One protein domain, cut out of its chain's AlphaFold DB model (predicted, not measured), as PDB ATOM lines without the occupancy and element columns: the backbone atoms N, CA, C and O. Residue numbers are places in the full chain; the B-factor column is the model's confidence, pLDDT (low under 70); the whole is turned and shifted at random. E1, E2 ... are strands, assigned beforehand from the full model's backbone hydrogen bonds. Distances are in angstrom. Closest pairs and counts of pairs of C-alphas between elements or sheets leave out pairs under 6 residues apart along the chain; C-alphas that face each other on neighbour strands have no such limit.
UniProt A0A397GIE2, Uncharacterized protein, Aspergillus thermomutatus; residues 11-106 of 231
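AT A GLANCE: This is residues 11 to 106 of the 231 residues of an uncharacterized protein of Aspergillus thermomutatus (UniProt A0A397GIE2). With little regular structure, this is one strongly twisted sheet in two patches, E7, E1, E2, E3 and E4, E5, E6, meeting at a point, with long loops; residues 43 to 48 stick out. The 96 printed residues have seven strands, E1 to E7 along the chain, holding 28 residues: all strand, no named helix. The order is E6, E5, E4, E3, E2, E1, E7, antiparallel within each patch. The whole is compact, radius of gyration of the C-alphas 13.1 A, spanning 33 by 32 by 26 A.

IN THESE COORDINATES: E3, residues 33 to 37, is 13.8 A long, and E2, 23 to 27, 13.5 A. E1 is 17 to 19, from C-alpha 17 at (44.414, 41.227, -8.347); E4 61 to 64; E5 69 to 72; E6 90 to 92; E7 101 to 104, to C-alpha 104 at (47.679, 40.405, -11.281).

HOW THE PARTS SIT: E1, E2, E3 and E4, E5, E6 are meanders, successive antiparallel neighbours in hairpins: N 24 and O 36 are 2.8 A apart, N 19 and O 23 2.8 A, N 63 and O 71 2.9 A, N 91 and O 70 2.8 A. E3 and E4 meet only at a point, C-alphas 36 and 61 facing at 4.1 A. E7, an edge strand, is antiparallel to E1, N 18 and O 103 2.8 A apart.

THE WHOLE: C-alphas of Lys 30 and Thr 46 are farthest apart, 36.4 A. The printed part has no cut; links E3 to E4 and E5 to E6 are long. Residue 56 has pLDDT under 70.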
ATOM      1  N   CYS A  11      50.209  38.414   0.243       84.44
ATOM      2  CA  CYS A  11      49.885  37.542  -0.875       84.44
ATOM      3  C   CYS A  11      48.366  37.448  -1.045       84.44
ATOM      4  O   CYS A  11      47.629  37.223  -0.087       84.44
ATOM      5  N   CYS A  12      47.914  37.587  -2.288       89.62
ATOM      6  CA  CYS A  12      46.537  37.299  -2.681       89.62
ATOM      7  C   CYS A  12      46.434  35.875  -3.241       89.62
ATOM      8  O   CYS A  12      47.446  35.247  -3.572       89.62
ATOM      9  N   VAL A  13      45.209  35.375  -3.374       89.19
ATOM     10  CA  VAL A  13      44.932  34.090  -4.016       89.19
ATOM     11  C   VAL A  13      45.310  34.168  -5.502       89.19
ATOM     12  O   VAL A  13      45.178  35.203  -6.156       89.19
ATOM     13  N   SER A  14      45.822  33.068  -6.051       88.81
ATOM     14  CA  SER A  14      46.129  32.970  -7.479       88.81
ATOM     15  C   SER A  14      44.859  33.128  -8.316       88.81
ATOM     16  O   SER A  14      43.874  32.438  -8.062       88.81
ATOM     17  N   GLY A  15      44.903  33.963  -9.350       88.25
ATOM     18  CA  GLY A  15      43.750  34.328 -10.178       88.25
ATOM     19  C   GLY A  15      43.171  35.707  -9.849       88.25
ATOM     20  O   GLY A  15      42.344  36.193 -10.617       88.25
ATOM     21  N   ASP A  16      43.635  36.347  -8.773       92.06
ATOM     22  CA  ASP A  16      43.121  37.630  -8.292       92.06
ATOM     23  C   ASP A  16      44.104  38.791  -8.511       92.06
ATOM     24  O   ASP A  16      45.284  38.622  -8.849       92.06
ATOM     25  N   TYR A  17      43.611  40.010  -8.292       91.38
ATOM     26  CA  TYR A  17      44.414  41.227  -8.347       91.38
ATOM     27  C   TYR A  17      44.907  41.624  -6.954       91.38
ATOM     28  O   TYR A  17      44.116  41.818  -6.032       91.38
ATOM     29  N   CYS A  18      46.214  41.834  -6.826       91.56
ATOM     30  CA  CYS A  18      46.819  42.543  -5.709       91.56
ATOM     31  C   CYS A  18      46.676  44.047  -5.938       91.56
ATOM     32  O   CYS A  18      47.250  44.604  -6.881       91.56
ATOM     33  N   LEU A  19      45.944  44.711  -5.058       92.62
ATOM     34  CA  LEU A  19      45.813  46.158  -5.020       92.62
ATOM     35  C   LEU A  19      46.766  46.757  -3.976       92.62
ATOM     36  O   LEU A  19      47.384  46.058  -3.167       92.62
ATOM     37  N   SER A  20      46.902  48.079  -3.995       90.25
ATOM     38  CA  SER A  20      47.624  48.818  -2.966       90.25
ATOM     39  C   SER A  20      46.997  48.608  -1.579       90.25
ATOM     40  O   SER A  20      45.854  48.175  -1.447       90.25
ATOM     41  N   ASN A  21      47.759  48.919  -0.525       89.81
ATOM     42  CA  ASN A  21      47.330  48.761   0.873       89.81
ATOM     43  C   ASN A  21      47.058  47.304   1.307       89.81
ATOM     44  O   ASN A  21      46.266  47.076   2.218       89.81
ATOM     45  N   SER A  22      47.709  46.326   0.663       89.50
ATOM     46  CA  SER A  22      47.559  44.890   0.964       89.50
ATOM     47  C   SER A  22      46.113  44.394   0.841       89.50
ATOM     48  O   SER A  22      45.666  43.535   1.600       89.50
ATOM     49  N   ILE A  23      45.373  44.958  -0.115       92.31
ATOM     50  CA  ILE A  23      44.004  44.563  -0.439       92.31
ATOM     51  C   ILE A  23      44.032  43.715  -1.703       92.31
ATOM     52  O   ILE A  23      44.738  44.019  -2.662       92.31
ATOM     53  N   CYS A  24      43.231  42.667  -1.715       93.62
ATOM     54  CA  CYS A  24      43.035  41.798  -2.853       93.62
ATOM     55  C   CYS A  24      41.645  42.016  -3.443       93.62
ATOM     56  O   CYS A  24      40.679  42.271  -2.720       93.62
ATOM     57  N   LEU A  25      41.551  41.904  -4.763       94.50
ATOM     58  CA  LEU A  25      40.304  41.955  -5.511       94.50
ATOM     59  C   LEU A  25      40.118  40.631  -6.241       94.50
ATOM     60  O   LEU A  25      40.848  40.333  -7.191       94.50
ATOM     61  N   GLY A  26      39.136  39.868  -5.775       92.44
ATOM     62  CA  GLY A  26      38.723  38.610  -6.376       92.44
ATOM     63  C   GLY A  26      37.403  38.742  -7.120       92.44
ATOM     64  O   GLY A  26      36.664  39.720  -6.968       92.44
ATOM     65  N   THR A  27      37.101  37.730  -7.925       92.12
ATOM     66  CA  THR A  27      35.838  37.629  -8.666       92.12
ATOM     67  C   THR A  27      35.225  36.263  -8.419       92.12
ATOM     68  O   THR A  27      35.899  35.243  -8.548       92.12
ATOM     69  N   ASN A  28      33.952  36.221  -8.031       87.31
ATOM     70  CA  ASN A  28      33.263  34.957  -7.795       87.31
ATOM     71  C   ASN A  28      32.768  34.333  -9.118       87.31
ATOM     72  O   ASN A  28      32.825  34.947 -10.184       87.31
ATOM     73  N   SER A  29      32.211  33.118  -9.062       87.25
ATOM     74  CA  SER A  29      31.676  32.419 -10.246       87.25
ATOM     75  C   SER A  29      30.506  33.132 -10.940       87.25
ATOM     76  O   SER A  29      30.116  32.732 -12.034       87.25
ATOM     77  N   LYS A  30      29.925  34.163 -10.315       88.88
ATOM     78  CA  LYS A  30      28.866  35.008 -10.881       88.88
ATOM     79  C   LYS A  30      29.412  36.302 -11.500       88.88
ATOM     80  O   LYS A  30      28.620  37.144 -11.907       88.88
ATOM     81  N   ASN A  31      30.736  36.448 -11.598       85.12
ATOM     82  CA  ASN A  31      31.433  37.671 -12.011       85.12
ATOM     83  C   ASN A  31      31.184  38.876 -11.089       85.12
ATOM     84  O   ASN A  31      31.326  40.021 -11.512       85.12
ATOM     85  N   GLU A  32      30.831  38.641  -9.826       89.44
ATOM     86  CA  GLU A  32      30.759  39.701  -8.823       89.44
ATOM     87  C   GLU A  32      32.133  39.856  -8.173       89.44
ATOM     88  O   GLU A  32      32.748  38.880  -7.726       89.44
ATOM     89  N   SER A  33      32.619  41.093  -8.135       92.00
ATOM     90  CA  SER A  33      33.885  41.432  -7.502       92.00
ATOM     91  C   SER A  33      33.730  41.582  -5.991       92.00
ATOM     92  O   SER A  33      32.744  42.144  -5.515       92.00
ATOM     93  N   PHE A  34      34.728  41.131  -5.238       92.69
ATOM     94  CA  PHE A  34      34.785  41.294  -3.788       92.69
ATOM     95  C   PHE A  34      36.201  41.652  -3.336       92.69
ATOM     96  O   PHE A  34      37.192  41.267  -3.964       92.69
ATOM     97  N   TYR A  35      36.285  42.392  -2.233       94.81
ATOM     98  CA  TYR A  35      37.548  42.788  -1.625       94.81
ATOM     99  C   TYR A  35      37.850  41.917  -0.413       94.81
ATOM    100  O   TYR A  35      36.954  41.573   0.364       94.81
ATOM    101  N   TYR A  36      39.122  41.591  -0.230       93.38
ATOM    102  CA  TYR A  36      39.604  40.871   0.942       93.38
ATOM    103  C   TYR A  36      41.012  41.323   1.317       93.38
ATOM    104  O   TYR A  36      41.716  41.926   0.507       93.38
ATOM    105  N   THR A  37      41.420  41.088   2.559       92.44
ATOM    106  CA  THR A  37      42.783  41.401   3.005       92.44
ATOM    107  C   THR A  37      43.747  40.340   2.509       92.44
ATOM    108  O   THR A  37      43.440  39.152   2.575       92.44
ATOM    109  N   ALA A  38      44.918  40.758   2.041       89.62
ATOM    110  CA  ALA A  38      45.983  39.829   1.700       89.62
ATOM    111  C   ALA A  38      46.445  39.054   2.941       89.62
ATOM    112  O   ALA A  38      46.617  39.636   4.016       89.62
ATOM    113  N   ASP A  39      46.702  37.761   2.763       86.94
ATOM    114  CA  ASP A  39      47.386  36.950   3.766       86.94
ATOM    115  C   ASP A  39      48.882  37.250   3.739       86.94
ATOM    116  O   ASP A  39      49.391  37.832   2.784       86.94
ATOM    117  N   CYS A  40      49.618  36.837   4.767       84.88
ATOM    118  CA  CYS A  40      51.065  36.993   4.782       84.88
ATOM    119  C   CYS A  40      51.796  35.649   4.802       84.88
ATOM    120  O   CYS A  40      51.361  34.680   5.418       84.88
ATOM    121  N   THR A  41      52.964  35.613   4.157       83.62
ATOM    122  CA  THR A  41      53.902  34.482   4.217       83.62
ATOM    123  C   THR A  41      54.683  34.383   5.537       83.62
ATOM    124  O   THR A  41      55.509  33.483   5.689       83.62
ATOM    125  N   ASP A  42      54.483  35.304   6.479       83.31
ATOM    126  CA  ASP A  42      55.003  35.252   7.846       83.31
ATOM    127  C   ASP A  42      54.057  34.432   8.716       83.31
ATOM    128  O   ASP A  42      52.947  34.856   9.030       83.31
ATOM    129  N   GLN A  43      54.524  33.267   9.152       80.56
ATOM    130  CA  GLN A  43      53.770  32.396  10.049       80.56
ATOM    131  C   GLN A  43      53.612  32.986  11.455       80.56
ATOM    132  O   GLN A  43      52.714  32.586  12.192       80.56
ATOM    133  N   THR A  44      54.496  33.905  11.843       82.50
ATOM    134  CA  THR A  44      54.482  34.534  13.165       82.50
ATOM    135  C   THR A  44      53.647  35.809  13.203       82.50
ATOM    136  O   THR A  44      53.283  36.245  14.295       82.50
ATOM    137  N   LEU A  45      53.320  36.384  12.034       79.94
ATOM    138  CA  LEU A  45      52.624  37.668  11.880       79.94
ATOM    139  C   LEU A  45      53.298  38.805  12.673       79.94
ATOM    140  O   LEU A  45      52.630  39.698  13.198       79.94
ATOM    141  N   THR A  46      54.624  38.739  12.809       81.62
ATOM    142  CA  THR A  46      55.432  39.747  13.506       81.62
ATOM    143  C   THR A  46      56.105  40.712  12.538       81.62
ATOM    144  O   THR A  46      56.488  41.809  12.950       81.62
ATOM    145  N   ASP A  47      56.221  40.339  11.259       81.06
ATOM    146  CA  ASP A  47      56.725  41.224  10.219       81.06
ATOM    147  C   ASP A  47      55.789  42.444  10.078       81.06
ATOM    148  O   ASP A  47      54.584  42.282   9.874       81.06
ATOM    149  N   PRO A  48      56.302  43.684  10.169       80.25
ATOM    150  CA  PRO A  48      55.487  44.887  10.017       80.25
ATOM    151  C   PRO A  48      54.842  45.028   8.629       80.25
ATOM    152  O   PRO A  48      53.844  45.737   8.497       80.25
ATOM    153  N   ALA A  49      55.368  44.358   7.598       79.12
ATOM    154  CA  ALA A  49      54.713  44.260   6.293       79.12
ATOM    155  C   ALA A  49      53.427  43.413   6.345       79.12
ATOM    156  O   ALA A  49      52.603  43.470   5.430       79.12
ATOM    157  N   CYS A  50      53.246  42.649   7.420       78.94
ATOM    158  CA  CYS A  50      52.233  41.625   7.594       78.94
ATOM    159  C   CYS A  50      51.311  41.963   8.750       78.94
ATOM    160  O   CYS A  50      51.324  41.337   9.805       78.94
ATOM    161  N   VAL A  51      50.488  42.983   8.534       79.56
ATOM    162  CA  VAL A  51      49.488  43.388   9.516       79.56
ATOM    163  C   VAL A  51      48.309  42.413   9.452       79.56
ATOM    164  O   VAL A  51      47.616  42.400   8.431       79.56
ATOM    165  N   PRO A  52      48.030  41.629  10.510       78.69
ATOM    166  CA  PRO A  52      46.871  40.753  10.529       78.69
ATOM    167  C   PRO A  52      45.607  41.609  10.616       78.69
ATOM    168  O   PRO A  52      45.305  42.205  11.650       78.69
ATOM    169  N   ARG A  53      44.885  41.707   9.503       86.50
ATOM    170  CA  ARG A  53      43.567  42.341   9.421       86.50
ATOM    171  C   ARG A  53      42.524  41.243   9.307       86.50
ATOM    172  O   ARG A  53      42.746  40.278   8.582       86.50
ATOM    173  N   CYS A  54      41.406  41.382  10.011       86.75
ATOM    174  CA  CYS A  54      40.299  40.427   9.943       86.75
ATOM    175  C   CYS A  54      40.699  38.995  10.349       86.75
ATOM    176  O   CYS A  54      40.078  38.018   9.927       86.75
ATOM    177  N   GLY A  55      41.744  38.863  11.172       78.62
ATOM    178  CA  GLY A  55      42.291  37.577  11.598       78.62
ATOM    179  C   GLY A  55      41.330  36.794  12.498       78.62
ATOM    180  O   GLY A  55      40.580  37.369  13.284       78.62
ATOM    181  N   GLY A  56      41.359  35.461  12.398       69.81
ATOM    182  CA  GLY A  56      40.523  34.567  13.217       69.81
ATOM    183  C   GLY A  56      39.063  34.449  12.761       69.81
ATOM    184  O   GLY A  56      38.247  33.858  13.467       69.81
ATOM    185  N   ARG A  57      38.725  34.996  11.589       77.12
ATOM    186  CA  ARG A  57      37.393  34.935  10.976       77.12
ATOM    187  C   ARG A  57      37.356  33.859   9.889       77.12
ATOM    188  O   ARG A  57      38.367  33.567   9.261       77.12
ATOM    189  N   ASN A  58      36.168  33.317   9.610       72.25
ATOM    190  CA  ASN A  58      35.971  32.365   8.501       72.25
ATOM    191  C   ASN A  58      36.191  32.989   7.109       72.25
ATOM    192  O   ASN A  58      36.223  32.266   6.118       72.25
ATOM    193  N   SER A  59      36.300  34.319   7.021       78.06
ATOM    194  CA  SER A  59      36.648  35.021   5.790       78.06
ATOM    195  C   SER A  59      37.496  36.255   6.085       78.06
ATOM    196  O   SER A  59      37.326  36.904   7.117       78.06
ATOM    197  N   ALA A  60      38.366  36.587   5.135       88.81
ATOM    198  CA  ALA A  60      39.160  37.811   5.108       88.81
ATOM    199  C   ALA A  60      38.446  38.945   4.343       88.81
ATOM    200  O   ALA A  60      39.088  39.895   3.896       88.81
ATOM    201  N   PHE A  61      37.133  38.824   4.110       92.44
ATOM    202  CA  PHE A  61      36.376  39.777   3.300       92.44
ATOM    203  C   PHE A  61      36.233  41.115   4.010       92.44
ATOM    204  O   PHE A  61      36.061  41.184   5.229       92.44
ATOM    205  N   ILE A  62      36.286  42.180   3.217       94.62
ATOM    206  CA  ILE A  62      36.264  43.554   3.706       94.62
ATOM    207  C   ILE A  62      35.330  44.416   2.875       94.62
ATOM    208  O   ILE A  62      35.076  44.158   1.699       94.62
ATOM    209  N   THR A  63      34.864  45.490   3.495       95.62
ATOM    210  CA  THR A  63      34.051  46.511   2.846       95.62
ATOM    211  C   THR A  63      34.570  47.899   3.186       95.62
ATOM    212  O   THR A  63      35.178  48.109   4.239       95.62
ATOM    213  N   TYR A  64      34.343  48.852   2.285       96.31
ATOM    214  CA  TYR A  64      34.647  50.251   2.544       96.31
ATOM    215  C   TYR A  64      33.423  50.922   3.154       96.31
ATOM    216  O   TYR A  64      32.345  50.929   2.565       96.31
ATOM    217  N   THR A  65      33.591  51.463   4.352       94.50
ATOM    218  CA  THR A  65      32.515  52.093   5.117       94.50
ATOM    219  C   THR A  65      32.313  53.545   4.700       94.50
ATOM    220  O   THR A  65      33.254  54.227   4.286       94.50
ATOM    221  N   ASP A  66      31.113  54.074   4.941       92.00
ATOM    222  CA  ASP A  66      30.793  55.493   4.713       92.00
ATOM    223  C   ASP A  66      31.641  56.451   5.569       92.00
ATOM    224  O   ASP A  66      31.749  57.641   5.281       92.00
ATOM    225  N   LYS A  67      32.288  55.928   6.618       90.94
ATOM    226  CA  LYS A  67      33.226  56.664   7.478       90.94
ATOM    227  C   LYS A  67      34.608  56.851   6.838       90.94
ATOM    228  O   LYS A  67      35.480  57.452   7.461       90.94
ATOM    229  N   GLY A  68      34.824  56.338   5.627       93.75
ATOM    230  CA  GLY A  68      36.086  56.477   4.902       93.75
ATOM    231  C   GLY A  68      37.169  55.480   5.326       93.75
ATOM    232  O   GLY A  68      38.353  55.725   5.087       93.75
ATOM    233  N   SER A  69      36.774  54.364   5.939       95.25
ATOM    234  CA  SER A  69      37.679  53.324   6.440       95.25
ATOM    235  C   SER A  69      37.259  51.950   5.939       95.25
ATOM    236  O   SER A  69      36.079  51.712   5.679       95.25
ATOM    237  N   TRP A  70      38.214  51.031   5.857       95.50
ATOM    238  CA  TRP A  70      37.928  49.627   5.597       95.50
ATOM    239  C   TRP A  70      37.508  48.928   6.883       95.50
ATOM    240  O   TRP A  70      38.017  49.254   7.954       95.50
ATOM    241  N   ALA A  71      36.592  47.977   6.768       95.06
ATOM    242  CA  ALA A  71      36.100  47.176   7.877       95.06
ATOM    243  C   ALA A  71      35.995  45.710   7.465       95.06
ATOM    244  O   ALA A  71      35.744  45.404   6.294       95.06
ATOM    245  N   CYS A  72      36.175  44.809   8.425       93.25
ATOM    246  CA  CYS A  72      36.000  43.380   8.199       93.25
ATOM    247  C   CYS A  72      34.518  43.034   8.090       93.25
ATOM    248  O   CYS A  72      33.702  43.514   8.874       93.25
ATOM    249  N   CYS A  73      34.161  42.169   7.150       92.12
ATOM    250  CA  CYS A  73      32.810  41.633   7.100       92.12
ATOM    251  C   CYS A  73      32.587  40.651   8.260       92.12
ATOM    252  O   CYS A  73      33.494  39.911   8.658       92.12
ATOM    253  N   GLU A  74      31.372  40.640   8.805       89.25
ATOM    254  CA  GLU A  74      30.995  39.719   9.876       89.25
ATOM    255  C   GLU A  74      30.373  38.443   9.317       89.25
ATOM    256  O   GLU A  74      29.776  38.423   8.238       89.25
ATOM    257  N   ASN A  75      30.491  37.355  10.073       84.81
ATOM    258  CA  ASN A  75      29.746  36.145   9.757       84.81
ATOM    259  C   ASN A  75      28.348  36.252  10.363       84.81
ATOM    260  O   ASN A  75      28.177  36.531  11.548       84.81
ATOM    261  N   THR A  76      27.335  35.969   9.557       79.50
ATOM    262  CA  THR A  76      25.972  35.760  10.045       79.50
ATOM    263  C   THR A  76      25.898  34.527  10.945       79.50
ATOM    264  O   THR A  76      26.761  33.648  10.910       79.50
ATOM    265  N   SER A  77      24.805  34.401  11.701       78.06
ATOM    266  CA  SER A  77      24.521  33.240  12.558       78.06
ATOM    267  C   SER A  77      24.498  31.905  11.794       78.06
ATOM    268  O   SER A  77      24.625  30.848  12.403       78.06
ATOM    269  N   THR A  78      24.326  31.947  10.468       80.75
ATOM    270  CA  THR A  78      24.336  30.784   9.567       80.75
ATOM    271  C   THR A  78      25.717  30.494   8.967       80.75
ATOM    272  O   THR A  78      25.857  29.552   8.191       80.75
ATOM    273  N   GLY A  79      26.740  31.282   9.315       78.31
ATOM    274  CA  GLY A  79      28.113  31.145   8.824       78.31
ATOM    275  C   GLY A  79      28.380  31.808   7.470       78.31
ATOM    276  O   GLY A  79      29.515  31.769   7.002       78.31
ATOM    277  N   ALA A  80      27.375  32.428   6.843       84.31
ATOM    278  CA  ALA A  80      27.561  33.196   5.615       84.31
ATOM    279  C   ALA A  80      28.160  34.573   5.919       84.31
ATOM    280  O   ALA A  80      27.775  35.207   6.904       84.31
ATOM    281  N   VAL A  81      29.055  35.055   5.061       87.38
ATOM    282  CA  VAL A  81      29.672  36.377   5.221       87.38
ATOM    283  C   VAL A  81      28.665  37.477   4.884       87.38
ATOM    284  O   VAL A  81      28.001  37.418   3.850       87.38
ATOM    285  N   ASN A  82      28.567  38.490   5.741       87.75
ATOM    286  CA  ASN A  82      27.750  39.680   5.547       87.75
ATOM    287  C   ASN A  82      28.617  40.939   5.651       87.75
ATOM    288  O   ASN A  82      29.180  41.252   6.696       87.75
ATOM    289  N   CYS A  83      28.689  41.679   4.548       90.19
ATOM    290  CA  CYS A  83      29.407  42.948   4.459       90.19
ATOM    291  C   CYS A  83      28.491  44.179   4.585       90.19
ATOM    292  O   CYS A  83      28.974  45.303   4.492       90.19
ATOM    293  N   SER A  84      27.178  43.984   4.766       90.56
ATOM    294  CA  SER A  84      26.208  45.078   4.953       90.56
ATOM    295  C   SER A  84      26.217  45.618   6.382       90.56
ATOM    296  O   SER A  84      25.865  46.769   6.605       90.56
ATOM    297  N   ASP A  85      26.617  44.773   7.332       89.12
ATOM    298  CA  ASP A  85      26.813  45.108   8.740       89.12
ATOM    299  C   ASP A  85      28.229  44.659   9.134       89.12
ATOM    300  O   ASP A  85      28.416  43.536   9.612       89.12
ATOM    301  N   PRO A  86      29.259  45.439   8.759       91.75
ATOM    302  CA  PRO A  86      30.641  45.076   9.020       91.75
ATOM    303  C   PRO A  86      30.990  45.238  10.502       91.75
ATOM    304  O   PRO A  86      30.307  45.922  11.258       91.75
ATOM    305  N   SER A  87      32.097  44.628  10.906       90.44
ATOM    306  CA  SER A  87      32.574  44.675  12.280       90.44
ATOM    307  C   SER A  87      33.096  46.056  12.683       90.44
ATOM    308  O   SER A  87      33.423  46.908  11.852       90.44
ATOM    309  N   ASP A  88      33.286  46.235  13.991       90.69
ATOM    310  CA  ASP A  88      33.976  47.399  14.557       90.69
ATOM    311  C   ASP A  88      35.500  47.383  14.311       90.69
ATOM    312  O   ASP A  88      36.200  48.350  14.622       90.69
ATOM    313  N   GLU A  89      36.043  46.295  13.751       91.19
ATOM    314  CA  GLU A  89      37.453  46.189  13.380       91.19
ATOM    315  C   GLU A  89      37.706  46.964  12.084       91.19
ATOM    316  O   GLU A  89      37.622  46.439  10.971       91.19
ATOM    317  N   VAL A  90      38.018  48.248  12.253       92.81
ATOM    318  CA  VAL A  90      38.260  49.179  11.152       92.81
ATOM    319  C   VAL A  90      39.732  49.528  10.997       92.81
ATOM    320  O   VAL A  90      40.501  49.570  11.961       92.81
ATOM    321  N   TYR A  91      40.131  49.840   9.769       92.44
ATOM    322  CA  TYR A  91      41.480  50.291   9.470       92.44
ATOM    323  C   TYR A  91      41.522  51.354   8.368       92.44
ATOM    324  O   TYR A  91      40.675  51.370   7.467       92.44
ATOM    325  N   PRO A  92      42.498  52.278   8.440       92.81
ATOM    326  CA  PRO A  92      42.618  53.343   7.460       92.81
ATOM    327  C   PRO A  92      43.067  52.786   6.105       92.81
ATOM    328  O   PRO A  92      43.866  51.852   6.020       92.81
ATOM    329  N   GLY A  93      42.577  53.402   5.036       91.12
ATOM    330  CA  GLY A  93      43.002  53.098   3.679       91.12
ATOM    331  C   GLY A  93      42.278  53.964   2.651       91.12
ATOM    332  O   GLY A  93      41.255  54.577   2.964       91.12
ATOM    333  N   PRO A  94      42.803  54.042   1.420       94.50
ATOM    334  CA  PRO A  94      42.138  54.756   0.341       94.50
ATOM    335  C   PRO A  94      40.806  54.085  -0.017       94.50
ATOM    336  O   PRO A  94      40.647  52.874   0.142       94.50
ATOM    337  N   ALA A  95      39.866  54.875  -0.535       95.81
ATOM    338  CA  ALA A  95      38.623  54.362  -1.103       95.81
ATOM    339  C   ALA A  95      38.895  53.403  -2.281       95.81
ATOM    340  O   ALA A  95      39.926  53.553  -2.947       95.81
ATOM    341  N   PRO A  96      37.962  52.488  -2.612       94.94
ATOM    342  CA  PRO A  96      38.144  51.507  -3.683       94.94
ATOM    343  C   PRO A  96      38.567  52.114  -5.028       94.94
ATOM    344  O   PRO A  96      39.428  51.574  -5.710       94.94
ATOM    345  N   SER A  97      38.030  53.284  -5.384       94.94
ATOM    346  CA  SER A  97      38.353  53.998  -6.630       94.94
ATOM    347  C   SER A  97      39.768  54.583  -6.686       94.94
ATOM    348  O   SER A  97      40.225  54.983  -7.754       94.94
ATOM    349  N   LYS A  98      40.457  54.665  -5.545       95.25
ATOM    350  CA  LYS A  98      41.845  55.133  -5.423       95.25
ATOM    351  C   LYS A  98      42.827  53.988  -5.176       95.25
ATOM    352  O   LYS A  98      44.021  54.243  -5.015       95.25
ATOM    353  N   LEU A  99      42.343  52.747  -5.114       93.25
ATOM    354  CA  LEU A  99      43.217  51.588  -5.081       93.25
ATOM    355  C   LEU A  99      43.888  51.422  -6.439       93.25
ATOM    356  O   LEU A  99      43.274  51.589  -7.491       93.25
ATOM    357  N   VAL A 100      45.171  51.092  -6.397       92.94
ATOM    358  CA  VAL A 100      45.990  50.892  -7.588       92.94
ATOM    359  C   VAL A 100      46.324  49.419  -7.684       92.94
ATOM    360  O   VAL A 100      46.747  48.823  -6.695       92.94
ATOM    361  N   THR A 101      46.170  48.836  -8.867       91.38
ATOM    362  CA  THR A 101      46.622  47.471  -9.126       91.38
ATOM    363  C   THR A 101      48.143  47.421  -9.092       91.38
ATOM    364  O   THR A 101      48.809  48.034  -9.923       91.38
ATOM    365  N   VAL A 102      48.682  46.679  -8.131       88.62
ATOM    366  CA  VAL A 102      50.117  46.405  -8.012       88.62
ATOM    367  C   VAL A 102      50.491  45.240  -8.918       88.62
ATOM    368  O   VAL A 102      51.496  45.292  -9.620       88.62
ATOM    369  N   GLN A 103      49.679  44.181  -8.908       86.12
ATOM    370  CA  GLN A 103      49.970  42.954  -9.635       86.12
ATOM    371  C   GLN A 103      48.691  42.168  -9.915       86.12
ATOM    372  O   GLN A 103      47.802  42.111  -9.073       86.12
ATOM    373  N   PHE A 104      48.623  41.500 -11.063       87.00
ATOM    374  CA  PHE A 104      47.679  40.405 -11.281       87.00
ATOM    375  C   PHE A 104      48.384  39.066 -11.056       87.00
ATOM    376  O   PHE A 104      49.452  38.829 -11.630       87.00
ATOM    377  N   LEU A 105      47.823  38.196 -10.222       85.38
ATOM    378  CA  LEU A 105      48.377  36.867  -9.992       85.38
ATOM    379  C   LEU A 105      47.728  35.898 -10.972       85.38
ATOM    380  O   LEU A 105      46.557  35.571 -10.838       85.38
ATOM    381  N   LEU A 106      48.480  35.423 -11.961       81.25
ATOM    382  CA  LEU A 106      47.959  34.414 -12.878       81.25
ATOM    383  C   LEU A 106      47.623  33.129 -12.105       81.25
ATOM    384  O   LEU A 106      48.378  32.702 -11.233       81.25
TER     385      LEU A 106